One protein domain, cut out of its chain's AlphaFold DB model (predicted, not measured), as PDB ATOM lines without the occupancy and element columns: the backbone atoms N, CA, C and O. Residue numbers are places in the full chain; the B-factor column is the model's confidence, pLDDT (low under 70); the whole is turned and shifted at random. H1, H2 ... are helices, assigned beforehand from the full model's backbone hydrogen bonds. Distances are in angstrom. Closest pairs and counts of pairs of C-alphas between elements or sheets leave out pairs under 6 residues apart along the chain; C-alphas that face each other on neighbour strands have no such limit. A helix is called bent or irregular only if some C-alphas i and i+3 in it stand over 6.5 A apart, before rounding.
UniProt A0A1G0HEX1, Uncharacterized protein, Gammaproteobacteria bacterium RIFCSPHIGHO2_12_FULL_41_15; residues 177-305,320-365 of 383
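What this domain is: This is residues 177 to 305 and 320 to 365 of the 383 residues of an uncharacterized protein of Gammaproteobacteria bacterium RIFCSPHIGHO2_12_FULL_41_15 (UniProt A0A1G0HEX1). An elongated body of helices is built round a helical hairpin, H5 and H6, with H2 and H4 side by side along one flank and H3 slanting past the beginning of H6. H10, the longest helix, runs alongside H5 and then out beyond the body, where residues 356 to 365 stick out; short H8 crosses H10, and H9 packs on H6. The printed part has 175 residues with ten named helices, H1 to H10 in order, and no named strand; the class is all helix. It is compact, with a radius of gyration of the C-alphas of 16.6 A, and spans 53 by 33 by 30 A.

Where its parts are: H1, residues 177 to 181, begins at C-alpha 177 (104.417, 139.276, 168.877). H2 holds residues 187 to 195 and H3 residues 198 to 206. H4, residues 216 to 232, is 23.9 A long, and H5, residues 240 to 256, 24.3 A. H6, residues 261 to 281, is 28.6 A long and begins at C-alpha 261 (92.063, 102.011, 160.945); it is neither bent nor irregular, but only just: C-alphas 273 and 276 are 6.3 A apart. H7 holds residues 285 to 293, H8 residues 295 to 300 and H9 residues 327 to 331. H10, residues 342 to 364, is 35.0 A long, ends at C-alpha 364 (101.661, 146.929, 184.418) and is irregular, with C-alphas 343 and 346 7.2 A apart.

How they stand to each other: H6 is the hub, touching five helices. H5 and H6 form a hairpin at a shallow tilt of 1 degrees, opposite ways; their closest C-alphas, of Trp 256 and Arg 264, are 5.5 A apart. H3 touches H6 residues 263 to 270 alone, at a steep tilt of 43 degrees, closest at the C-alphas of Leu 201 and Asp 266, 6.3 A. H9 touches H6 residues 272 to 277 alone, closest at the C-alphas of Arg 273 and Tyr 327, 5.0 A. H2 and H4 each only just touch H6, with 3 pairs of C-alphas within 8 A. H2 touches H4 at a shallow tilt of 19 degrees, opposite ways, closest at the C-alphas of Ala 192 and Leu 217, 5.5 A. H10, with residues 342 to 350 alone, touches H5 at a shallow tilt of 10 degrees, opposite ways; the closest C-alphas, of Val 243 and Ala 346, are 5.0 A apart. H8 touches H10 residues 345 to 352 alone, about perpendicular at 74 degrees, closest at the C-alphas of Val 299 and Tyr 352, 6.3 A. H7 and H10 are near each other, with 6 pairs of C-alphas within 10 A. H1 touches no helix; it is close to H5 but not clearly touching, at 6.1 A between the C-alphas of Arg 180 and Phe 240. Every O i to N i+4 pair is within hydrogen-bond range in H1, H2, H3, H4, H5, H7, H8 and H9, against 14 of 17 in H6 and 17 of 19 in H10.

The domain as a whole: The two C-alphas farthest apart, of Glu 199 and Asn 365, are 54.8 A apart. Residues 306 to 319 are not printed, and C-alphas 305 and 320 are 28.2 A apart across this cut. Of the links that are printed whole, none is long. Mean pLDDT of the printed part is 80.1; residues 257 to 259, 301 to 305 and 320 to 343 are under 70.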
ATOM      1  N   ILE A 177     104.066 139.391 170.301       90.88
ATOM      2  CA  ILE A 177     104.417 139.276 168.877       90.88
ATOM      3  C   ILE A 177     105.663 138.398 168.707       90.88
ATOM      4  O   ILE A 177     105.647 137.459 167.910       90.88
ATOM      5  N   GLU A 178     106.710 138.653 169.493       91.06
ATOM      6  CA  GLU A 178     107.945 137.866 169.466       91.06
ATOM      7  C   GLU A 178     107.671 136.386 169.771       91.06
ATOM      8  O   GLU A 178     108.058 135.501 169.004       91.06
ATOM      9  N   GLN A 179     106.913 136.100 170.832       90.25
ATOM     10  CA  GLN A 179     106.595 134.731 171.241       90.25
ATOM     11  C   GLN A 179     105.785 133.950 170.198       90.25
ATOM     12  O   GLN A 179     105.966 132.738 170.077       90.25
ATOM     13  N   ARG A 180     104.927 134.610 169.408       91.25
ATOM     14  CA  ARG A 180     104.227 133.957 168.285       91.25
ATOM     15  C   ARG A 180     105.189 133.488 167.197       91.25
ATOM     16  O   ARG A 180     104.936 132.460 166.576       91.25
ATOM     17  N   SER A 181     106.266 134.237 166.964       89.38
ATOM     18  CA  SER A 181     107.292 133.883 165.975       89.38
ATOM     19  C   SER A 181     108.296 132.852 166.502       89.38
ATOM     20  O   SER A 181     108.808 132.046 165.730       89.38
ATOM     21  N   ASN A 182     108.521 132.822 167.818       91.31
ATOM     22  CA  ASN A 182     109.483 131.939 168.473       91.31
ATOM     23  C   ASN A 182     108.823 130.676 169.055       91.31
ATOM     24  O   ASN A 182     108.917 130.385 170.249       91.31
ATOM     25  N   VAL A 183     108.092 129.937 168.220       93.94
ATOM     26  CA  VAL A 183     107.444 128.676 168.612       93.94
ATOM     27  C   VAL A 183     108.294 127.464 168.235       93.94
ATOM     28  O   VAL A 183     108.990 127.466 167.223       93.94
ATOM     29  N   PHE A 184     108.213 126.399 169.034       95.38
ATOM     30  CA  PHE A 184     108.917 125.152 168.753       95.38
ATOM     31  C   PHE A 184     108.492 124.551 167.402       95.38
ATOM     32  O   PHE A 184     107.300 124.495 167.086       95.38
ATOM     33  N   ASN A 185     109.463 124.066 166.625       95.38
ATOM     34  CA  ASN A 185     109.205 123.399 165.353       95.38
ATOM     35  C   ASN A 185     108.935 121.894 165.563       95.38
ATOM     36  O   ASN A 185     109.835 121.124 165.901       95.38
ATOM     37  N   PHE A 186     107.698 121.468 165.296       96.62
ATOM     38  CA  PHE A 186     107.251 120.076 165.428       96.62
ATOM     39  C   PHE A 186     107.456 119.214 164.169       96.62
ATOM     40  O   PHE A 186     107.138 118.026 164.197       96.62
ATOM     41  N   ASP A 187     107.991 119.758 163.072       96.19
ATOM     42  CA  ASP A 187     108.117 119.053 161.790       96.19
ATOM     43  C   ASP A 187     108.922 117.765 161.922       96.19
ATOM     44  O   ASP A 187     108.466 116.715 161.486       96.19
ATOM     45  N   ARG A 188     110.076 117.810 162.601       96.50
ATOM     46  CA  ARG A 188     110.946 116.633 162.753       96.50
ATOM     47  C   ARG A 188     110.238 115.459 163.425       96.50
ATOM     48  O   ARG A 188     110.380 114.328 162.972       96.50
ATOM     49  N   ILE A 189     109.487 115.715 164.499       97.25
ATOM     50  CA  ILE A 189     108.779 114.645 165.209       97.25
ATOM     51  C   ILE A 189     107.555 114.167 164.425       97.25
ATOM     52  O   ILE A 189     107.281 112.974 164.392       97.25
ATOM     53  N   VAL A 190     106.858 115.070 163.733       96.38
ATOM     54  CA  VAL A 190     105.732 114.710 162.860       96.38
ATOM     55  C   VAL A 190     106.194 113.821 161.708       96.38
ATOM     56  O   VAL A 190     105.575 112.793 161.457       96.38
ATOM     57  N   THR A 191     107.292 114.176 161.038       96.69
ATOM     58  CA  THR A 191     107.889 113.355 159.976       96.69
ATOM     59  C   THR A 191     108.243 111.967 160.499       96.69
ATOM     60  O   THR A 191     107.834 110.979 159.898       96.69
ATOM     61  N   ALA A 192     108.893 111.879 161.663       97.06
ATOM     62  CA  ALA A 192     109.235 110.590 162.262       97.06
ATOM     63  C   ALA A 192     107.999 109.728 162.582       97.06
ATOM     64  O   ALA A 192     108.028 108.525 162.357       97.06
ATOM     65  N   ILE A 193     106.905 110.324 163.071       95.25
ATOM     66  CA  ILE A 193     105.642 109.603 163.311       95.25
ATOM     67  C   ILE A 193     105.016 109.143 161.989       95.25
ATOM     68  O   ILE A 193     104.482 108.039 161.914       95.25
ATOM     69  N   ASN A 194     105.081 109.967 160.943       93.62
ATOM     70  CA  ASN A 194     104.535 109.636 159.629       93.62
ATOM     71  C   ASN A 194     105.268 108.457 158.971       93.62
ATOM     72  O   ASN A 194     104.604 107.608 158.375       93.62
ATOM     73  N   GLU A 195     106.593 108.407 159.110       93.94
ATOM     74  CA  GLU A 195     107.483 107.398 158.516       93.94
ATOM     75  C   GLU A 195     107.630 106.116 159.357       93.94
ATOM     76  O   GLU A 195     108.178 105.129 158.867       93.94
ATOM     77  N   ALA A 196     107.154 106.112 160.606       94.56
ATOM     78  CA  ALA A 196     107.283 104.976 161.516       94.56
ATOM     79  C   ALA A 196     106.511 103.737 161.042       94.56
ATOM     80  O   ALA A 196     105.379 103.834 160.557       94.56
ATOM     81  N   SER A 197     107.099 102.558 161.262       92.38
ATOM     82  CA  SER A 197     106.416 101.288 160.997       92.38
ATOM     83  C   SER A 197     105.345 100.987 162.062       92.38
ATOM     84  O   SER A 197     105.460 101.461 163.200       92.38
ATOM     85  N   PRO A 198     104.323 100.161 161.760       90.88
ATOM     86  CA  PRO A 198     103.334  99.729 162.754       90.88
ATOM     87  C   PRO A 198     103.959  99.106 164.013       90.88
ATOM     88  O   PRO A 198     103.472  99.310 165.128       90.88
ATOM     89  N   GLU A 199     105.075  98.387 163.862       90.62
ATOM     90  CA  GLU A 199     105.815  97.782 164.969       90.62
ATOM     91  C   GLU A 199     106.517  98.829 165.836       90.62
ATOM     92  O   GLU A 199     106.552  98.672 167.055       90.62
ATOM     93  N   GLU A 200     107.081  99.885 165.239       92.81
ATOM     94  CA  GLU A 200     107.653 101.005 165.995       92.81
ATOM     95  C   GLU A 200     106.563 101.770 166.751       92.81
ATOM     96  O   GLU A 200     106.728 102.033 167.942       92.81
ATOM     97  N   LEU A 201     105.428 102.058 166.103       91.31
ATOM     98  CA  LEU A 201     104.282 102.732 166.724       91.31
ATOM     99  C   LEU A 201     103.751 101.938 167.926       91.31
ATOM    100  O   LEU A 201     103.709 102.454 169.043       91.31
ATOM    101  N   THR A 202     103.419 100.659 167.724       89.06
ATOM    102  CA  THR A 202     102.920  99.768 168.788       89.06
ATOM    103  C   THR A 202     103.908  99.687 169.948       89.06
ATOM    104  O   THR A 202     103.531  99.707 171.123       89.06
ATOM    105  N   ARG A 203     105.205  99.606 169.644       89.44
ATOM    106  CA  ARG A 203     106.244  99.494 170.666       89.44
ATOM    107  C   ARG A 203     106.400 100.774 171.477       89.44
ATOM    108  O   ARG A 203     106.475 100.699 172.701       89.44
ATOM    109  N   GLU A 204     106.388 101.936 170.833       89.06
ATOM    110  CA  GLU A 204     106.426 103.225 171.531       89.06
ATOM    111  C   GLU A 204     105.155 103.483 172.344       89.06
ATOM    112  O   GLU A 204     105.209 104.144 173.377       89.06
ATOM    113  N   LEU A 205     104.010 102.931 171.944       85.31
ATOM    114  CA  LEU A 205     102.774 103.011 172.724       85.31
ATOM    115  C   LEU A 205     102.774 102.094 173.955       85.31
ATOM    116  O   LEU A 205     102.211 102.462 174.989       85.31
ATOM    117  N   THR A 206     103.407 100.923 173.857       85.38
ATOM    118  CA  THR A 206     103.437  99.896 174.917       85.38
ATOM    119  C   THR A 206     104.609 100.044 175.885       85.38
ATOM    120  O   THR A 206     104.462  99.744 177.069       85.38
ATOM    121  N   THR A 207     105.756 100.544 175.418       84.62
ATOM    122  CA  THR A 207     106.992 100.721 176.206       84.62
ATOM    123  C   THR A 207     107.514 102.161 176.156       84.62
ATOM    124  O   THR A 207     108.671 102.413 175.814       84.62
ATOM    125  N   PRO A 208     106.671 103.150 176.487       81.19
ATOM    126  CA  PRO A 208     106.964 104.540 176.192       81.19
ATOM    127  C   PRO A 208     108.147 105.051 177.026       81.19
ATOM    128  O   PRO A 208     108.210 104.857 178.240       81.19
ATOM    129  N   GLY A 209     109.102 105.720 176.370       76.06
ATOM    130  CA  GLY A 209     110.264 106.336 177.031       76.06
ATOM    131  C   GLY A 209     111.393 105.378 177.394       76.06
ATOM    132  O   GLY A 209     112.416 105.837 177.903       76.06
ATOM    133  N   GLN A 210     111.247 104.084 177.108       83.75
ATOM    134  CA  GLN A 210     112.372 103.158 177.165       83.75
ATOM    135  C   GLN A 210     113.352 103.477 176.034       83.75
ATOM    136  O   GLN A 210     112.944 103.732 174.902       83.75
ATOM    137  N   ASP A 211     114.649 103.504 176.345       82.50
ATOM    138  CA  ASP A 211     115.674 103.843 175.358       82.50
ATOM    139  C   ASP A 211     115.820 102.700 174.353       82.50
ATOM    140  O   ASP A 211     116.132 101.567 174.723       82.50
ATOM    141  N   GLN A 212     115.595 102.999 173.077       84.06
ATOM    142  CA  GLN A 212     115.732 102.040 171.987       84.06
ATOM    143  C   GLN A 212     116.539 102.665 170.853       84.06
ATOM    144  O   GLN A 212     115.976 103.151 169.870       84.06
ATOM    145  N   PRO A 213     117.880 102.631 170.951       80.88
ATOM    146  CA  PRO A 213     118.752 103.336 170.020       80.88
ATOM    147  C   PRO A 213     118.604 102.891 168.565       80.88
ATOM    148  O   PRO A 213     118.991 103.645 167.678       80.88
ATOM    149  N   SER A 214     118.059 101.700 168.299       86.62
ATOM    150  CA  SER A 214     117.818 101.183 166.949       86.62
ATOM    151  C   SER A 214     116.571 101.772 166.278       86.62
ATOM    152  O   SER A 214     116.594 101.952 165.061       86.62
ATOM    153  N   SER A 215     115.531 102.157 167.031       92.50
ATOM    154  CA  SER A 215     114.300 102.729 166.464       92.50
ATOM    155  C   SER A 215     114.496 104.192 166.063       92.50
ATOM    156  O   SER A 215     114.976 105.016 166.847       92.50
ATOM    157  N   ALA A 216     114.112 104.528 164.831       94.69
ATOM    158  CA  ALA A 216     114.172 105.904 164.348       94.69
ATOM    159  C   ALA A 216     113.164 106.790 165.090       94.69
ATOM    160  O   ALA A 216     113.516 107.892 165.525       94.69
ATOM    161  N   LEU A 217     111.955 106.267 165.316       95.44
ATOM    162  CA  LEU A 217     110.905 106.940 166.071       95.44
ATOM    163  C   LEU A 217     111.325 107.214 167.524       95.44
ATOM    164  O   LEU A 217     111.177 108.343 167.995       95.44
ATOM    165  N   ASN A 218     111.919 106.235 168.215       93.94
ATOM    166  CA  ASN A 218     112.394 106.408 169.594       93.94
ATOM    167  C   ASN A 218     113.421 107.544 169.715       93.94
ATOM    168  O   ASN A 218     113.296 108.432 170.567       93.94
ATOM    169  N   ARG A 219     114.418 107.556 168.816       93.75
ATOM    170  CA  ARG A 219     115.439 108.613 168.767       93.75
ATOM    171  C   ARG A 219     114.812 109.980 168.503       93.75
ATOM    172  O   ARG A 219     115.189 110.950 169.161       93.75
ATOM    173  N   ALA A 220     113.848 110.060 167.587       96.25
ATOM    174  CA  ALA A 220     113.138 111.300 167.285       96.25
ATOM    175  C   ALA A 220     112.325 111.808 168.488       96.25
ATOM    176  O   ALA A 220     112.411 112.987 168.823       96.25
ATOM    177  N   LEU A 221     111.605 110.925 169.187       93.50
ATOM    178  CA  LEU A 221     110.862 111.253 170.407       93.50
ATOM    179  C   LEU A 221     111.790 111.745 171.526       93.50
ATOM    180  O   LEU A 221     111.498 112.742 172.183       93.50
ATOM    181  N   LYS A 222     112.938 111.089 171.729       91.88
ATOM    182  CA  LYS A 222     113.956 111.513 172.703       91.88
ATOM    183  C   LYS A 222     114.543 112.883 172.353       91.88
ATOM    184  O   LYS A 222     114.616 113.753 173.218       91.88
ATOM    185  N   ALA A 223     114.904 113.095 171.088       93.62
ATOM    186  CA  ALA A 223     115.424 114.373 170.607       93.62
ATOM    187  C   ALA A 223     114.392 115.502 170.740       93.62
ATOM    188  O   ALA A 223     114.742 116.595 171.186       93.62
ATOM    189  N   PHE A 224     113.123 115.230 170.412       95.19
ATOM    190  CA  PHE A 224     112.007 116.149 170.626       95.19
ATOM    191  C   PHE A 224     111.913 116.568 172.093       95.19
ATOM    192  O   PHE A 224     111.944 117.761 172.379       95.19
ATOM    193  N   ARG A 225     111.854 115.603 173.017       90.94
ATOM    194  CA  ARG A 225     111.717 115.865 174.456       90.94
ATOM    195  C   ARG A 225     112.839 116.755 174.993       90.94
ATOM    196  O   ARG A 225     112.560 117.751 175.655       90.94
ATOM    197  N   ASN A 226     114.085 116.438 174.646       89.56
ATOM    198  CA  ASN A 226     115.250 117.223 175.061       89.56
ATOM    199  C   ASN A 226     115.200 118.649 174.491       89.56
ATOM    200  O   ASN A 226     115.270 119.618 175.242       89.56
ATOM    201  N   SER A 227     114.990 118.772 173.178       92.44
ATOM    202  CA  SER A 227     114.960 120.075 172.497       92.44
ATOM    203  C   SER A 227     113.799 120.945 172.984       92.44
ATOM    204  O   SER A 227     113.926 122.163 173.102       92.44
ATOM    205  N   PHE A 228     112.647 120.333 173.272       92.06
ATOM    206  CA  PHE A 228     111.473 121.044 173.754       92.06
ATOM    207  C   PHE A 228     111.666 121.563 175.180       92.06
ATOM    208  O   PHE A 228     111.303 122.704 175.447       92.06
ATOM    209  N   ILE A 229     112.269 120.783 176.087       86.06
ATOM    210  CA  ILE A 229     112.628 121.274 177.428       86.06
ATOM    211  C   ILE A 229     113.576 122.468 177.319       86.06
ATOM    212  O   ILE A 229     113.326 123.498 177.935       86.06
ATOM    213  N   GLU A 230     114.632 122.361 176.511       85.69
ATOM    214  CA  GLU A 230     115.590 123.457 176.316       85.69
ATOM    215  C   GLU A 230     114.911 124.724 175.781       85.69
ATOM    216  O   GLU A 230     115.164 125.816 176.282       85.69
ATOM    217  N   THR A 231     113.995 124.573 174.822       87.81
ATOM    218  CA  THR A 231     113.266 125.702 174.222       87.81
ATOM    219  C   THR A 231     112.237 126.302 175.187       87.81
ATOM    220  O   THR A 231     112.120 127.520 175.302       87.81
ATOM    221  N   SER A 232     111.484 125.462 175.903       84.50
ATOM    222  CA  SER A 232     110.403 125.896 176.801       84.50
ATOM    223  C   SER A 232     110.901 126.451 178.141       84.50
ATOM    224  O   SER A 232     110.173 127.202 178.794       84.50
ATOM    225  N   ASN A 233     112.149 126.150 178.519       76.81
ATOM    226  CA  ASN A 233     112.825 126.683 179.705       76.81
ATOM    227  C   ASN A 233     113.388 128.103 179.527       76.81
ATOM    228  O   ASN A 233     114.212 128.539 180.333       76.81
ATOM    229  N   GLY A 234     112.941 128.837 178.505       75.81
ATOM    230  CA  GLY A 234     113.205 130.268 178.385       75.81
ATOM    231  C   GLY A 234     112.783 131.056 179.635       75.81
ATOM    232  O   GLY A 234     112.034 130.568 180.488       75.81
ATOM    233  N   GLU A 235     113.264 132.300 179.737       76.38
ATOM    234  CA  GLU A 235     113.029 133.168 180.904       76.38
ATOM    235  C   GLU A 235     111.539 133.313 181.250       76.38
ATOM    236  O   GLU A 235     111.166 133.342 182.424       76.38
ATOM    237  N   ILE A 236     110.686 133.349 180.229       84.62
ATOM    238  CA  ILE A 236     109.232 133.362 180.345       84.62
ATOM    239  C   ILE A 236     108.708 132.179 179.534       84.62
ATOM    240  O   ILE A 236     109.188 131.905 178.436       84.62
ATOM    241  N   PHE A 237     107.722 131.463 180.077       85.25
ATOM    242  CA  PHE A 237     107.119 130.361 179.328       85.25
ATOM    243  C   PHE A 237     106.409 130.899 178.082       85.25
ATOM    244  O   PHE A 237     105.610 131.829 178.196       85.25
ATOM    245  N   ASN A 238     106.628 130.272 176.924       91.50
ATOM    246  CA  ASN A 238     105.894 130.590 175.705       91.50
ATOM    247  C   ASN A 238     104.590 129.767 175.609       91.50
ATOM    248  O   ASN A 238     104.626 128.600 175.196       91.50
ATOM    249  N   PRO A 239     103.407 130.340 175.904       90.56
ATOM    250  CA  PRO A 239     102.152 129.600 175.812       90.56
ATOM    251  C   PRO A 239     101.743 129.279 174.366       90.56
ATOM    252  O   PRO A 239     100.909 128.396 174.152       90.56
ATOM    253  N   PHE A 240     102.337 129.931 173.360       93.69
ATOM    254  CA  PHE A 240     102.048 129.650 171.954       93.69
ATOM    255  C   PHE A 240     102.623 128.309 171.486       93.69
ATOM    256  O   PHE A 240     102.127 127.770 170.504       93.69
ATOM    257  N   HIS A 241     103.564 127.694 172.215       94.38
ATOM    258  CA  HIS A 241     103.961 126.303 171.959       94.38
ATOM    259  C   HIS A 241     102.764 125.338 172.004       94.38
ATOM    260  O   HIS A 241     102.640 124.467 171.142       94.38
ATOM    261  N   LEU A 242     101.850 125.530 172.966       92.69
ATOM    262  CA  LEU A 242     100.628 124.731 173.072       92.69
ATOM    263  C   LEU A 242      99.685 124.991 171.892       92.69
ATOM    264  O   LEU A 242      99.121 124.057 171.330       92.69
ATOM    265  N   VAL A 243      99.520 126.252 171.491       93.50
ATOM    266  CA  VAL A 243      98.686 126.603 170.331       93.50
ATOM    267  C   VAL A 243      99.238 125.947 169.064       93.50
ATOM    268  O   VAL A 243      98.481 125.338 168.311       93.50
ATOM    269  N   THR A 244     100.552 126.018 168.852       95.38
ATOM    270  CA  THR A 244     101.219 125.446 167.678       95.38
ATOM    271  C   THR A 244     101.078 123.929 167.620       95.38
ATOM    272  O   THR A 244     100.719 123.405 166.565       95.38
ATOM    273  N   VAL A 245     101.284 123.207 168.731       94.19
ATOM    274  CA  VAL A 245     101.135 121.741 168.725       94.19
ATOM    275  C   VAL A 245      99.684 121.309 168.486       94.19
ATOM    276  O   VAL A 245      99.457 120.331 167.784       94.19
ATOM    277  N   LEU A 246      98.699 122.061 168.993       91.25
ATOM    278  CA  LEU A 246      97.276 121.784 168.758       91.25
ATOM    279  C   LEU A 246      96.864 122.057 167.304       91.25
ATOM    280  O   LEU A 246      96.129 121.261 166.726       91.25
ATOM    281  N   LYS A 247      97.368 123.136 166.685       92.38
ATOM    282  CA  LYS A 247      97.173 123.383 165.242       92.38
ATOM    283  C   LYS A 247      97.787 122.255 164.412       92.38
ATOM    284  O   LYS A 247      97.191 121.814 163.431       92.38
ATOM    285  N   ARG A 248      98.964 121.763 164.812       93.62
ATOM    286  CA  ARG A 248      99.618 120.647 164.125       93.62
ATOM    287  C   ARG A 248      98.850 119.338 164.287       93.62
ATOM    288  O   ARG A 248      98.713 118.610 163.314       93.62
ATOM    289  N   GLU A 249      98.313 119.070 165.475       89.56
ATOM    290  CA  GLU A 249      97.443 117.919 165.727       89.56
ATOM    291  C   GLU A 249      96.277 117.875 164.729       89.56
ATOM    292  O   GLU A 249      96.098 116.879 164.036       89.56
ATOM    293  N   GLU A 250      95.530 118.974 164.601       87.19
ATOM    294  CA  GLU A 250      94.373 119.078 163.704       87.19
ATOM    295  C   GLU A 250      94.748 118.821 162.233       87.19
ATOM    296  O   GLU A 250      94.057 118.088 161.513       87.19
ATOM    297  N   GLN A 251      95.886 119.376 161.802       89.88
ATOM    298  CA  GLN A 251      96.420 119.192 160.453       89.88
ATOM    299  C   GLN A 251      96.782 117.731 160.172       89.88
ATOM    300  O   GLN A 251      96.411 117.199 159.126       89.88
ATOM    301  N   GLU A 252      97.501 117.073 161.083       89.94
ATOM    302  CA  GLU A 252      97.966 115.698 160.873       89.94
ATOM    303  C   GLU A 252      96.840 114.673 161.048       89.94
ATOM    304  O   GLU A 252      96.729 113.740 160.253       89.94
ATOM    305  N   PHE A 253      95.924 114.885 161.995       87.19
ATOM    306  CA  PHE A 253      94.768 114.005 162.193       87.19
ATOM    307  C   PHE A 253      93.885 113.951 160.948       87.19
ATOM    308  O   PHE A 253      93.390 112.881 160.590       87.19
ATOM    309  N   SER A 254      93.729 115.088 160.264       83.38
ATOM    310  CA  SER A 254      93.001 115.167 158.999       83.38
ATOM    311  C   SER A 254      93.661 114.336 157.894       83.38
ATOM    312  O   SER A 254      92.953 113.722 157.098       83.38
ATOM    313  N   LYS A 255      95.000 114.259 157.870       86.06
ATOM    314  CA  LYS A 255      95.769 113.473 156.887       86.06
ATOM    315  C   LYS A 255      95.731 111.974 157.183       86.06
ATOM    316  O   LYS A 255      95.577 111.172 156.268       86.06
ATOM    317  N   TRP A 256      95.816 111.582 158.455       83.56
ATOM    318  CA  TRP A 256      95.795 110.170 158.863       83.56
ATOM    319  C   TRP A 256      94.438 109.485 158.668       83.56
ATOM    320  O   TRP A 256      94.352 108.261 158.738       83.56
ATOM    321  N   ASN A 257      93.383 110.244 158.360       66.25
ATOM    322  CA  ASN A 257      92.067 109.701 158.022       66.25
ATOM    323  C   ASN A 257      92.057 108.819 156.754       66.25
ATOM    324  O   ASN A 257      91.070 108.120 156.543       66.25
ATOM    325  N   GLY A 258      93.124 108.826 155.940       59.09
ATOM    326  CA  GLY A 258      93.278 107.968 154.756       59.09
ATOM    327  C   GLY A 258      93.963 106.609 154.983       59.09
ATOM    328  O   GLY A 258      94.026 105.820 154.044       59.09
ATOM    329  N   ASN A 259      94.474 106.320 156.188       62.31
ATOM    330  CA  ASN A 259      95.244 105.099 156.476       62.31
ATOM    331  C   ASN A 259      94.367 103.950 157.006       62.31
ATOM    332  O   ASN A 259      93.191 104.138 157.332       62.31
ATOM    333  N   SER A 260      94.951 102.749 157.133       72.56
ATOM    334  CA  SER A 260      94.294 101.635 157.829       72.56
ATOM    335  C   SER A 260      93.842 102.070 159.232       72.56
ATOM    336  O   SER A 260      94.511 102.870 159.892       72.56
ATOM    337  N   ARG A 261      92.687 101.566 159.688       70.94
ATOM    338  CA  ARG A 261      92.063 102.011 160.945       70.94
ATOM    339  C   ARG A 261      93.020 101.918 162.140       70.94
ATOM    340  O   ARG A 261      93.067 102.849 162.933       70.94
ATOM    341  N   THR A 262      93.788 100.835 162.228       76.88
ATOM    342  CA  THR A 262      94.729 100.586 163.327       76.88
ATOM    343  C   THR A 262      95.917 101.545 163.289       76.88
ATOM    344  O   THR A 262      96.188 102.215 164.276       76.88
ATOM    345  N   GLU A 263      96.569 101.709 162.134       79.00
ATOM    346  CA  GLU A 263      97.725 102.609 162.010       79.00
ATOM    347  C   GLU A 263      97.345 104.077 162.259       79.00
ATOM    348  O   GLU A 263      98.100 104.838 162.867       79.00
ATOM    349  N   ARG A 264      96.147 104.483 161.818       83.06
ATOM    350  CA  ARG A 264      95.582 105.797 162.138       83.06
ATOM    351  C   ARG A 264      95.449 105.984 163.648       83.06
ATOM    352  O   ARG A 264      95.882 107.014 164.160       83.06
ATOM    353  N   GLU A 265      94.798 105.042 164.328       82.44
ATOM    354  CA  GLU A 265      94.558 105.115 165.772       82.44
ATOM    355  C   GLU A 265      95.893 105.171 166.537       82.44
ATOM    356  O   GLU A 265      96.045 106.026 167.410       82.44
ATOM    357  N   ASP A 266      96.896 104.391 166.124       87.81
ATOM    358  CA  ASP A 266      98.222 104.379 166.750       87.81
ATOM    359  C   ASP A 266      98.983 105.702 166.568       87.81
ATOM    360  O   ASP A 266      99.530 106.241 167.533       87.81
ATOM    361  N   LYS A 267      98.995 106.282 165.357       90.94
ATOM    362  CA  LYS A 267      99.626 107.596 165.108       90.94
ATOM    363  C   LYS A 267      98.952 108.703 165.920       90.94
ATOM    364  O   LYS A 267      99.635 109.541 166.514       90.94
ATOM    365  N   GLN A 268      97.619 108.688 165.981       87.19
ATOM    366  CA  GLN A 268      96.833 109.644 166.764       87.19
ATOM    367  C   GLN A 268      97.128 109.533 168.260       87.19
ATOM    368  O   GLN A 268      97.405 110.542 168.914       87.19
ATOM    369  N   ASP A 269      97.104 108.315 168.791       84.00
ATOM    370  CA  ASP A 269      97.348 108.048 170.202       84.00
ATOM    371  C   ASP A 269      98.782 108.420 170.598       84.00
ATOM    372  O   ASP A 269      99.003 109.106 171.599       84.00
ATOM    373  N   LEU A 270      99.759 108.079 169.754       88.62
ATOM    374  CA  LEU A 270     101.161 108.419 169.968       88.62
ATOM    375  C   LEU A 270     101.368 109.937 169.984       88.62
ATOM    376  O   LEU A 270     102.025 110.460 170.888       88.62
ATOM    377  N   PHE A 271     100.790 110.660 169.021       90.81
ATOM    378  CA  PHE A 271     100.917 112.115 168.945       90.81
ATOM    379  C   PHE A 271     100.299 112.803 170.169       90.81
ATOM    380  O   PHE A 271     100.923 113.670 170.786       90.81
ATOM    381  N   LEU A 272      99.095 112.387 170.572       85.06
ATOM    382  CA  LEU A 272      98.423 112.941 171.747       85.06
ATOM    383  C   LEU A 272      99.201 112.654 173.031       85.06
ATOM    384  O   LEU A 272      99.422 113.564 173.833       85.06
ATOM    385  N   ARG A 273      99.635 111.407 173.226       82.25
ATOM    386  CA  ARG A 273     100.280 110.973 174.469       82.25
ATOM    387  C   ARG A 273     101.697 111.501 174.589       82.25
ATOM    388  O   ARG A 273     102.044 111.991 175.656       82.25
ATOM    389  N   GLN A 274     102.496 111.421 173.524       87.19
ATOM    390  CA  GLN A 274     103.934 111.695 173.588       87.19
ATOM    391  C   GLN A 274     104.340 113.093 173.118       87.19
ATOM    392  O   GLN A 274     105.413 113.550 173.502       87.19
ATOM    393  N   VAL A 275     103.532 113.769 172.290       91.50
ATOM    394  CA  VAL A 275     103.858 115.110 171.771       91.50
ATOM    395  C   VAL A 275     103.015 116.164 172.480       91.50
ATOM    396  O   VAL A 275     103.558 116.985 173.218       91.50
ATOM    397  N   VAL A 276     101.686 116.113 172.337       89.00
ATOM    398  CA  VAL A 276     100.779 117.083 172.980       89.00
ATOM    399  C   VAL A 276     100.871 116.985 174.503       89.00
ATOM    400  O   VAL A 276     101.059 118.002 175.172       89.00
ATOM    401  N   GLY A 277     100.801 115.772 175.055       83.62
ATOM    402  CA  GLY A 277     100.923 115.538 176.493       83.62
ATOM    403  C   GLY A 277     102.252 116.035 177.068       83.62
ATOM    404  O   GLY A 277     102.290 116.565 178.180       83.62
ATOM    405  N   TYR A 278     103.343 115.926 176.305       86.88
ATOM    406  CA  TYR A 278     104.651 116.411 176.737       86.88
ATOM    407  C   TYR A 278     104.727 117.943 176.748       86.88
ATOM    408  O   TYR A 278     105.220 118.523 177.710       86.88
ATOM    409  N   VAL A 279     104.151 118.615 175.743       90.12
ATOM    410  CA  VAL A 279     104.002 120.082 175.752       90.12
ATOM    411  C   VAL A 279     103.152 120.538 176.942       90.12
ATOM    412  O   VAL A 279     103.508 121.492 177.632       90.12
ATOM    413  N   GLN A 280     102.053 119.832 177.223       85.19
ATOM    414  CA  GLN A 280     101.167 120.127 178.351       85.19
ATOM    415  C   GLN A 280     101.861 119.974 179.710       85.19
ATOM    416  O   GLN A 280     101.585 120.748 180.624       85.19
ATOM    417  N   ARG A 281     102.793 119.022 179.844       81.19
ATOM    418  CA  ARG A 281     103.597 118.831 181.063       81.19
ATOM    419  C   ARG A 281     104.419 120.074 181.422       81.19
ATOM    420  O   ARG A 281     104.629 120.332 182.605       81.19
ATOM    421  N   CYS A 282     104.883 120.820 180.424       85.31
ATOM    422  CA  CYS A 282     105.722 122.003 180.611       85.31
ATOM    423  C   CYS A 282     104.928 123.299 180.817       85.31
ATOM    424  O   CYS A 282     105.533 124.343 181.050       85.31
ATOM    425  N   LEU A 283     103.592 123.268 180.726       85.75
ATOM    426  CA  LEU A 283     102.763 124.442 181.012       85.75
ATOM    427  C   LEU A 283     103.040 124.948 182.429       85.75
ATOM    428  O   LEU A 283     103.294 124.109 183.272       85.75
ATOM    429  N   PRO A 284     102.946 126.251 182.737       88.50
ATOM    430  CA  PRO A 284     102.917 126.779 184.107       88.50
ATOM    431  C   PRO A 284     101.569 126.581 184.817       88.50
ATOM    432  O   PRO A 284     100.552 126.360 184.153       88.50
ATOM    433  N   ALA A 285     101.549 126.655 186.164       86.19
ATOM    434  CA  ALA A 285     100.435 126.163 187.008       86.19
ATOM    435  C   ALA A 285      99.077 126.670 186.542       86.19
ATOM    436  O   ALA A 285      98.090 125.941 186.446       86.19
ATOM    437  N   ARG A 286      99.075 127.945 186.179       86.12
ATOM    438  CA  ARG A 286      97.913 128.673 185.729       86.12
ATOM    439  C   ARG A 286      97.316 128.150 184.419       86.12
ATOM    440  O   ARG A 286      96.093 128.041 184.269       86.12
ATOM    441  N   TYR A 287      98.174 127.823 183.462       86.56
ATOM    442  CA  TYR A 287      97.758 127.220 182.203       86.56
ATOM    443  C   TYR A 287      97.290 125.780 182.430       86.56
ATOM    444  O   TYR A 287      96.271 125.388 181.868       86.56
ATOM    445  N   THR A 288      97.940 125.026 183.318       82.94
ATOM    446  CA  THR A 288      97.500 123.673 183.703       82.94
ATOM    447  C   THR A 288      96.119 123.680 184.355       82.94
ATOM    448  O   THR A 288      95.266 122.873 184.001       82.94
ATOM    449  N   GLU A 289      95.840 124.628 185.247       78.44
ATOM    450  CA  GLU A 289      94.510 124.795 185.836       78.44
ATOM    451  C   GLU A 289      93.445 125.054 184.754       78.44
ATOM    452  O   GLU A 289      92.362 124.466 184.777       78.44
ATOM    453  N   THR A 290      93.767 125.905 183.774       82.00
ATOM    454  CA  THR A 290      92.884 126.204 182.635       82.00
ATOM    455  C   THR A 290      92.672 124.981 181.744       82.00
ATOM    456  O   THR A 290      91.554 124.744 181.287       82.00
ATOM    457  N   LEU A 291      93.718 124.176 181.533       80.75
ATOM    458  CA  LEU A 291      93.644 122.912 180.808       80.75
ATOM    459  C   LEU A 291      92.690 121.937 181.510       80.75
ATOM    460  O   LEU A 291      91.774 121.434 180.869       80.75
ATOM    461  N   VAL A 292      92.852 121.736 182.822       74.00
ATOM    462  CA  VAL A 292      92.025 120.820 183.630       74.00
ATOM    463  C   VAL A 292      90.562 121.274 183.695       74.00
ATOM    464  O   VAL A 292      89.657 120.446 183.610       74.00
ATOM    465  N   LYS A 293      90.309 122.583 183.812       71.06
ATOM    466  CA  LYS A 293      88.946 123.149 183.793       71.06
ATOM    467  C   LYS A 293      88.302 123.111 182.400       71.06
ATOM    468  O   LYS A 293      87.081 123.200 182.291       71.06
ATOM    469  N   GLY A 294      89.108 122.991 181.346       74.19
ATOM    470  CA  GLY A 294      88.683 123.090 179.957       74.19
ATOM    471  C   GLY A 294      88.593 124.542 179.480       74.19
ATOM    472  O   GLY A 294      87.755 125.325 179.935       74.19
ATOM    473  N   VAL A 295      89.419 124.889 178.489       80.56
ATOM    474  CA  VAL A 295      89.544 126.259 177.957       80.56
ATOM    475  C   VAL A 295      88.220 126.829 177.428       80.56
ATOM    476  O   VAL A 295      87.961 128.022 177.593       80.56
ATOM    477  N   TYR A 296      87.338 125.989 176.870       77.06
ATOM    478  CA  TYR A 296      86.008 126.408 176.414       77.06
ATOM    479  C   TYR A 296      85.196 127.067 177.532       77.06
ATOM    480  O   TYR A 296      84.660 128.153 177.333       77.06
ATOM    481  N   TYR A 297      85.138 126.464 178.722       73.06
ATOM    482  CA  TYR A 297      84.370 127.017 179.839       73.06
ATOM    483  C   TYR A 297      84.963 128.347 180.305       73.06
ATOM    484  O   TYR A 297      84.243 129.318 180.518       73.06
ATOM    485  N   VAL A 298      86.289 128.446 180.361       76.12
ATOM    486  CA  VAL A 298      86.961 129.694 180.748       76.12
ATOM    487  C   VAL A 298      86.702 130.818 179.733       76.12
ATOM    488  O   VAL A 298      86.505 131.974 180.111       76.12
ATOM    489  N   VAL A 299      86.667 130.502 178.436       79.75
ATOM    490  CA  VAL A 299      86.515 131.501 177.367       79.75
ATOM    491  C   VAL A 299      85.054 131.863 177.083       79.75
ATOM    492  O   VAL A 299      84.767 133.055 176.899       79.75
ATOM    493  N   ALA A 300      84.162 130.870 177.013       70.06
ATOM    494  CA  ALA A 300      82.789 130.999 176.523       70.06
ATOM    495  C   ALA A 300      81.790 131.369 177.623       70.06
ATOM    496  O   ALA A 300      80.979 132.267 177.419       70.06
ATOM    497  N   THR A 301      81.861 130.743 178.804       62.25
ATOM    498  CA  THR A 301      80.865 130.996 179.862       62.25
ATOM    499  C   THR A 301      81.231 132.175 180.761       62.25
ATOM    500  O   THR A 301      80.452 132.530 181.641       62.25
ATOM    501  N   LYS A 302      82.403 132.804 180.549       56.00
ATOM    502  CA  LYS A 302      82.985 133.837 181.433       56.00
ATOM    503  C   LYS A 302      82.947 133.431 182.913       56.00
ATOM    504  O   LYS A 302      82.923 134.318 183.767       56.00
ATOM    505  N   ALA A 303      82.892 132.129 183.221       49.62
ATOM    506  CA  ALA A 303      82.747 131.663 184.588       49.62
ATOM    507  C   ALA A 303      83.863 132.301 185.422       49.62
ATOM    508  O   ALA A 303      85.048 132.091 185.143       49.62
ATOM    509  N   GLN A 304      83.473 133.145 186.386       45.41
ATOM    510  CA  GLN A 304      84.407 133.660 187.375       45.41
ATOM    511  C   GLN A 304      85.097 132.452 187.968       45.41
ATOM    512  O   GLN A 304      84.444 131.485 188.354       45.41
ATOM    513  N   GLN A 305      86.418 132.483 187.959       48.53
ATOM    514  CA  GLN A 305      87.185 131.378 188.476       48.53
ATOM    515  C   GLN A 305      86.880 131.240 189.960       48.53
ATOM    516  O   GLN A 305      87.194 132.160 190.716       48.53
ATOM    517  N   VAL A 320     106.687 113.004 189.202       34.31
ATOM    518  CA  VAL A 320     107.625 112.010 189.716       34.31
ATOM    519  C   VAL A 320     107.217 110.671 189.105       34.31
ATOM    520  O   VAL A 320     106.163 110.143 189.444       34.31
ATOM    521  N   ASP A 321     107.977 110.242 188.099       36.00
ATOM    522  CA  ASP A 321     108.251 108.857 187.693       36.00
ATOM    523  C   ASP A 321     108.378 108.719 186.175       36.00
ATOM    524  O   ASP A 321     107.818 109.477 185.383       36.00
ATOM    525  N   SER A 322     109.139 107.702 185.781       36.66
ATOM    526  CA  SER A 322     109.438 107.212 184.429       36.66
ATOM    527  C   SER A 322     108.214 106.896 183.546       36.66
ATOM    528  O   SER A 322     108.371 106.464 182.411       36.66
ATOM    529  N   VAL A 323     107.003 107.178 184.031       42.41
ATOM    530  CA  VAL A 323     105.716 107.166 183.312       42.41
ATOM    531  C   VAL A 323     105.342 108.575 182.778       42.41
ATOM    532  O   VAL A 323     104.336 108.758 182.092       42.41
ATOM    533  N   GLY A 324     106.170 109.588 183.080       48.47
ATOM    534  CA  GLY A 324     105.991 111.037 182.894       48.47
ATOM    535  C   GLY A 324     106.055 111.577 181.461       48.47
ATOM    536  O   GLY A 324     106.572 112.668 181.223       48.47
ATOM    537  N   LEU A 325     105.512 110.862 180.487       54.41
ATOM    538  CA  LEU A 325     105.520 111.284 179.082       54.41
ATOM    539  C   LEU A 325     104.332 112.174 178.685       54.41
ATOM    540  O   LEU A 325     104.122 112.394 177.505       54.41
ATOM    541  N   GLY A 326     103.564 112.688 179.654       52.75
ATOM    542  CA  GLY A 326     102.280 113.360 179.397       52.75
ATOM    543  C   GLY A 326     101.091 112.395 179.301       52.75
ATOM    544  O   GLY A 326      99.952 112.818 179.111       52.75
ATOM    545  N   TYR A 327     101.346 111.097 179.501       45.50
ATOM    546  CA  TYR A 327     100.384 110.009 179.327       45.50
ATOM    547  C   TYR A 327      99.148 110.152 180.210       45.50
ATOM    548  O   TYR A 327      98.057 109.918 179.725       45.50
ATOM    549  N   THR A 328      99.266 110.546 181.478       45.12
ATOM    550  CA  THR A 328      98.120 110.567 182.408       45.12
ATOM    551  C   THR A 328      97.066 111.617 182.033       45.12
ATOM    552  O   THR A 328      95.872 111.362 182.181       45.12
ATOM    553  N   LEU A 329      97.493 112.761 181.481       45.88
ATOM    554  CA  LEU A 329      96.596 113.791 180.935       45.88
ATOM    555  C   LEU A 329      95.935 113.334 179.624       45.88
ATOM    556  O   LEU A 329      94.775 113.656 179.380       45.88
ATOM    557  N   ALA A 330      96.649 112.552 178.808       44.34
ATOM    558  CA  ALA A 330      96.147 112.013 177.545       44.34
ATOM    559  C   ALA A 330      95.308 110.722 177.698       44.34
ATOM    560  O   ALA A 330      94.432 110.481 176.883       44.34
ATOM    561  N   MET A 331      95.539 109.909 178.739       37.12
ATOM    562  CA  MET A 331      94.913 108.596 178.984       37.12
ATOM    563  C   MET A 331      93.571 108.685 179.717       37.12
ATOM    564  O   MET A 331      92.703 107.844 179.504       37.12
ATOM    565  N   GLY A 332      93.374 109.682 180.590       37.69
ATOM    566  CA  GLY A 332      92.140 109.815 181.382       37.69
ATOM    567  C   GLY A 332      90.891 110.146 180.558       37.69
ATOM    568  O   GLY A 332      89.792 110.247 181.094       37.69
ATOM    569  N   THR A 333      91.048 110.346 179.254       37.41
ATOM    570  CA  THR A 333      90.049 110.967 178.395       37.41
ATOM    571  C   THR A 333      90.476 110.811 176.944       37.41
ATOM    572  O   THR A 333      91.659 110.868 176.642       37.41
ATOM    573  N   ARG A 334      89.527 110.844 176.017       39.09
ATOM    574  CA  ARG A 334      89.728 111.506 174.720       39.09
ATOM    575  C   ARG A 334      89.987 113.020 174.940       39.09
ATOM    576  O   ARG A 334      89.185 113.835 174.503       39.09
ATOM    577  N   ALA A 335      91.058 113.322 175.692       38.09
ATOM    578  CA  ALA A 335      91.476 114.540 176.405       38.09
ATOM    579  C   ALA A 335      90.376 115.246 177.248       38.09
ATOM    580  O   ALA A 335      89.254 115.417 176.771       38.09
ATOM    581  N   PRO A 336      90.628 115.775 178.468       36.56
ATOM    582  CA  PRO A 336      89.702 116.674 179.153       36.56
ATOM    583  C   PRO A 336      89.824 118.059 178.501       36.56
ATOM    584  O   PRO A 336      89.757 119.098 179.140       36.56
ATOM    585  N   THR A 337      90.023 118.104 177.187       42.03
ATOM    586  CA  THR A 337      89.877 119.294 176.377       42.03
ATOM    587  C   THR A 337      88.410 119.354 176.004       42.03
ATOM    588  O   THR A 337      88.018 118.872 174.950       42.03
ATOM    589  N   SER A 338      87.613 119.836 176.960       38.31
ATOM    590  CA  SER A 338      86.291 120.451 176.810       38.31
ATOM    591  C   SER A 338      85.502 120.116 175.539       38.31
ATOM    592  O   SER A 338      85.931 120.473 174.447       38.31
ATOM    593  N   ARG A 339      84.279 119.592 175.704       38.50
ATOM    594  CA  ARG A 339      83.241 119.565 174.658       38.50
ATOM    595  C   ARG A 339      83.262 120.855 173.816       38.50
ATOM    596  O   ARG A 339      82.816 121.908 174.255       38.50
ATOM    597  N   GLY A 340      83.806 120.701 172.624       43.25
ATOM    598  CA  GLY A 340      84.005 121.618 171.511       43.25
ATOM    599  C   GLY A 340      84.483 120.721 170.367       43.25
ATOM    600  O   GLY A 340      84.951 119.604 170.631       43.25
ATOM    601  N   SER A 341      84.311 121.113 169.106       48.94
ATOM    602  CA  SER A 341      84.872 120.284 168.036       48.94
ATOM    603  C   SER A 341      86.399 120.223 168.215       48.94
ATOM    604  O   SER A 341      86.992 121.159 168.760       48.94
ATOM    605  N   GLN A 342      87.062 119.128 167.811       54.84
ATOM    606  CA  GLN A 342      88.534 119.028 167.887       54.84
ATOM    607  C   GLN A 342      89.235 120.259 167.273       54.84
ATOM    608  O   GLN A 342      90.308 120.624 167.762       54.84
ATOM    609  N   ASN A 343      88.567 120.913 166.314       57.66
ATOM    610  CA  ASN A 343      88.991 122.070 165.526       57.66
ATOM    611  C   ASN A 343      88.919 123.414 166.283       57.66
ATOM    612  O   ASN A 343      89.491 124.410 165.857       57.66
ATOM    613  N   ASP A 344      88.252 123.473 167.441       71.19
ATOM    614  CA  ASP A 344      88.088 124.734 168.184       71.19
ATOM    615  C   ASP A 344      89.157 124.943 169.270       71.19
ATOM    616  O   ASP A 344      89.260 126.020 169.861       71.19
ATOM    617  N   ARG A 345      89.987 123.931 169.563       78.88
ATOM    618  CA  ARG A 345      90.895 123.962 170.725       78.88
ATOM    619  C   ARG A 345      92.000 125.004 170.596       78.88
ATOM    620  O   ARG A 345      92.197 125.787 171.526       78.88
ATOM    621  N   ALA A 346      92.717 125.025 169.474       87.94
ATOM    622  CA  ALA A 346      93.805 125.981 169.271       87.94
ATOM    623  C   ALA A 346      93.298 127.441 169.256       87.94
ATOM    624  O   ALA A 346      93.852 128.254 170.003       87.94
ATOM    625  N   PRO A 347      92.210 127.775 168.527       89.56
ATOM    626  CA  PRO A 347      91.607 129.110 168.571       89.56
ATOM    627  C   PRO A 347      91.145 129.546 169.971       89.56
ATOM    628  O   PRO A 347      91.313 130.706 170.352       89.56
ATOM    629  N   LEU A 348      90.584 128.633 170.774       88.00
ATOM    630  CA  LEU A 348      90.177 128.941 172.150       88.00
ATOM    631  C   LEU A 348      91.376 129.264 173.049       88.00
ATOM    632  O   LEU A 348      91.306 130.213 173.834       88.00
ATOM    633  N   TRP A 349      92.471 128.508 172.930       90.94
ATOM    634  CA  TRP A 349      93.713 128.793 173.652       90.94
ATOM    635  C   TRP A 349      94.338 130.116 173.228       90.94
ATOM    636  O   TRP A 349      94.707 130.904 174.095       90.94
ATOM    637  N   GLU A 350      94.393 130.396 171.928       92.44
ATOM    638  CA  GLU A 350      94.898 131.665 171.394       92.44
ATOM    639  C   GLU A 350      94.114 132.849 171.980       92.44
ATOM    640  O   GLU A 350      94.691 133.735 172.612       92.44
ATOM    641  N   LYS A 351      92.780 132.777 171.939       91.00
ATOM    642  CA  LYS A 351      91.895 133.782 172.542       91.00
ATOM    643  C   LYS A 351      92.063 133.911 174.059       91.00
ATOM    644  O   LYS A 351      91.937 135.010 174.606       91.00
ATOM    645  N   TYR A 352      92.292 132.808 174.773       91.19
ATOM    646  CA  TYR A 352      92.567 132.842 176.212       91.19
ATOM    647  C   TYR A 352      93.882 133.573 176.505       91.19
ATOM    648  O   TYR A 352      93.894 134.484 177.334       91.19
ATOM    649  N   ILE A 353      94.959 133.211 175.804       92.31
ATOM    650  CA  ILE A 353      96.293 133.799 175.962       92.31
ATOM    651  C   ILE A 353      96.250 135.301 175.665       92.31
ATOM    652  O   ILE A 353      96.711 136.094 176.482       92.31
ATOM    653  N   GLU A 354      95.620 135.711 174.563       91.75
ATOM    654  CA  GLU A 354      95.454 137.125 174.201       91.75
ATOM    655  C   GLU A 354      94.720 137.924 175.285       91.75
ATOM    656  O   GLU A 354      95.133 139.030 175.641       91.75
ATOM    657  N   ARG A 355      93.654 137.355 175.866       91.25
ATOM    658  CA  ARG A 355      92.941 137.983 176.988       91.25
ATOM    659  C   ARG A 355      93.834 138.148 178.215       91.25
ATOM    660  O   ARG A 355      93.736 139.181 178.875       91.25
ATOM    661  N   GLN A 356      94.670 137.156 178.532       91.50
ATOM    662  CA  GLN A 356      95.606 137.238 179.657       91.50
ATOM    663  C   GLN A 356      96.660 138.324 179.412       91.50
ATOM    664  O   GLN A 356      96.823 139.206 180.251       91.50
ATOM    665  N   LEU A 357      97.309 138.324 178.246       91.56
ATOM    666  CA  LEU A 357      98.349 139.300 177.903       91.56
ATOM    667  C   LEU A 357      97.798 140.732 177.848       91.56
ATOM    668  O   LEU A 357      98.386 141.637 178.430       91.56
ATOM    669  N   SER A 358      96.614 140.934 177.258       90.94
ATOM    670  CA  SER A 358      95.943 142.242 177.252       90.94
ATOM    671  C   SER A 358      95.566 142.717 178.661       90.94
ATOM    672  O   SER A 358      95.650 143.908 178.965       90.94
ATOM    673  N   ALA A 359      95.137 141.803 179.537       90.88
ATOM    674  CA  ALA A 359      94.853 142.136 180.928       90.88
ATOM    675  C   ALA A 359      96.131 142.476 181.706       90.88
ATOM    676  O   ALA A 359      96.088 143.369 182.549       90.88
ATOM    677  N   LEU A 360      97.244 141.799 181.417       91.12
ATOM    678  CA  LEU A 360      98.535 142.086 182.032       91.12
ATOM    679  C   LEU A 360      99.059 143.461 181.610       91.12
ATOM    680  O   LEU A 360      99.396 144.248 182.489       91.12
ATOM    681  N   GLU A 361      99.045 143.776 180.309       90.81
ATOM    682  CA  GLU A 361      99.490 145.076 179.778       90.81
ATOM    683  C   GLU A 361      98.780 146.233 180.491       90.81
ATOM    684  O   GLU A 361      99.426 147.139 181.004       90.81
ATOM    685  N   LYS A 362      97.451 146.153 180.640       89.44
ATOM    686  CA  LYS A 362      96.658 147.179 181.344       89.44
ATOM    687  C   LYS A 362      97.034 147.350 182.816       89.44
ATOM    688  O   LYS A 362      96.834 148.429 183.374       89.44
ATOM    689  N   GLU A 363      97.503 146.289 183.466       88.44
ATOM    690  CA  GLU A 363      97.883 146.322 184.878       88.44
ATOM    691  C   GLU A 363      99.277 146.912 185.079       88.44
ATOM    692  O   GLU A 363      99.445 147.753 185.967       88.44
ATOM    693  N   VAL A 364     100.261 146.494 184.271       86.56
ATOM    694  CA  VAL A 364     101.661 146.929 184.418       86.56
ATOM    695  C   VAL A 364     101.936 148.270 183.729       86.56
ATOM    696  O   VAL A 364     102.629 149.110 184.302       86.56
ATOM    697  N   ASN A 365     101.285 148.532 182.594       81.88
ATOM    698  CA  ASN A 365     101.344 149.774 181.822       81.88
ATOM    699  C   ASN A 365      99.938 150.394 181.700       81.88
ATOM    700  O   ASN A 365      99.307 150.356 180.642       81.88
TER     701      ASN A 365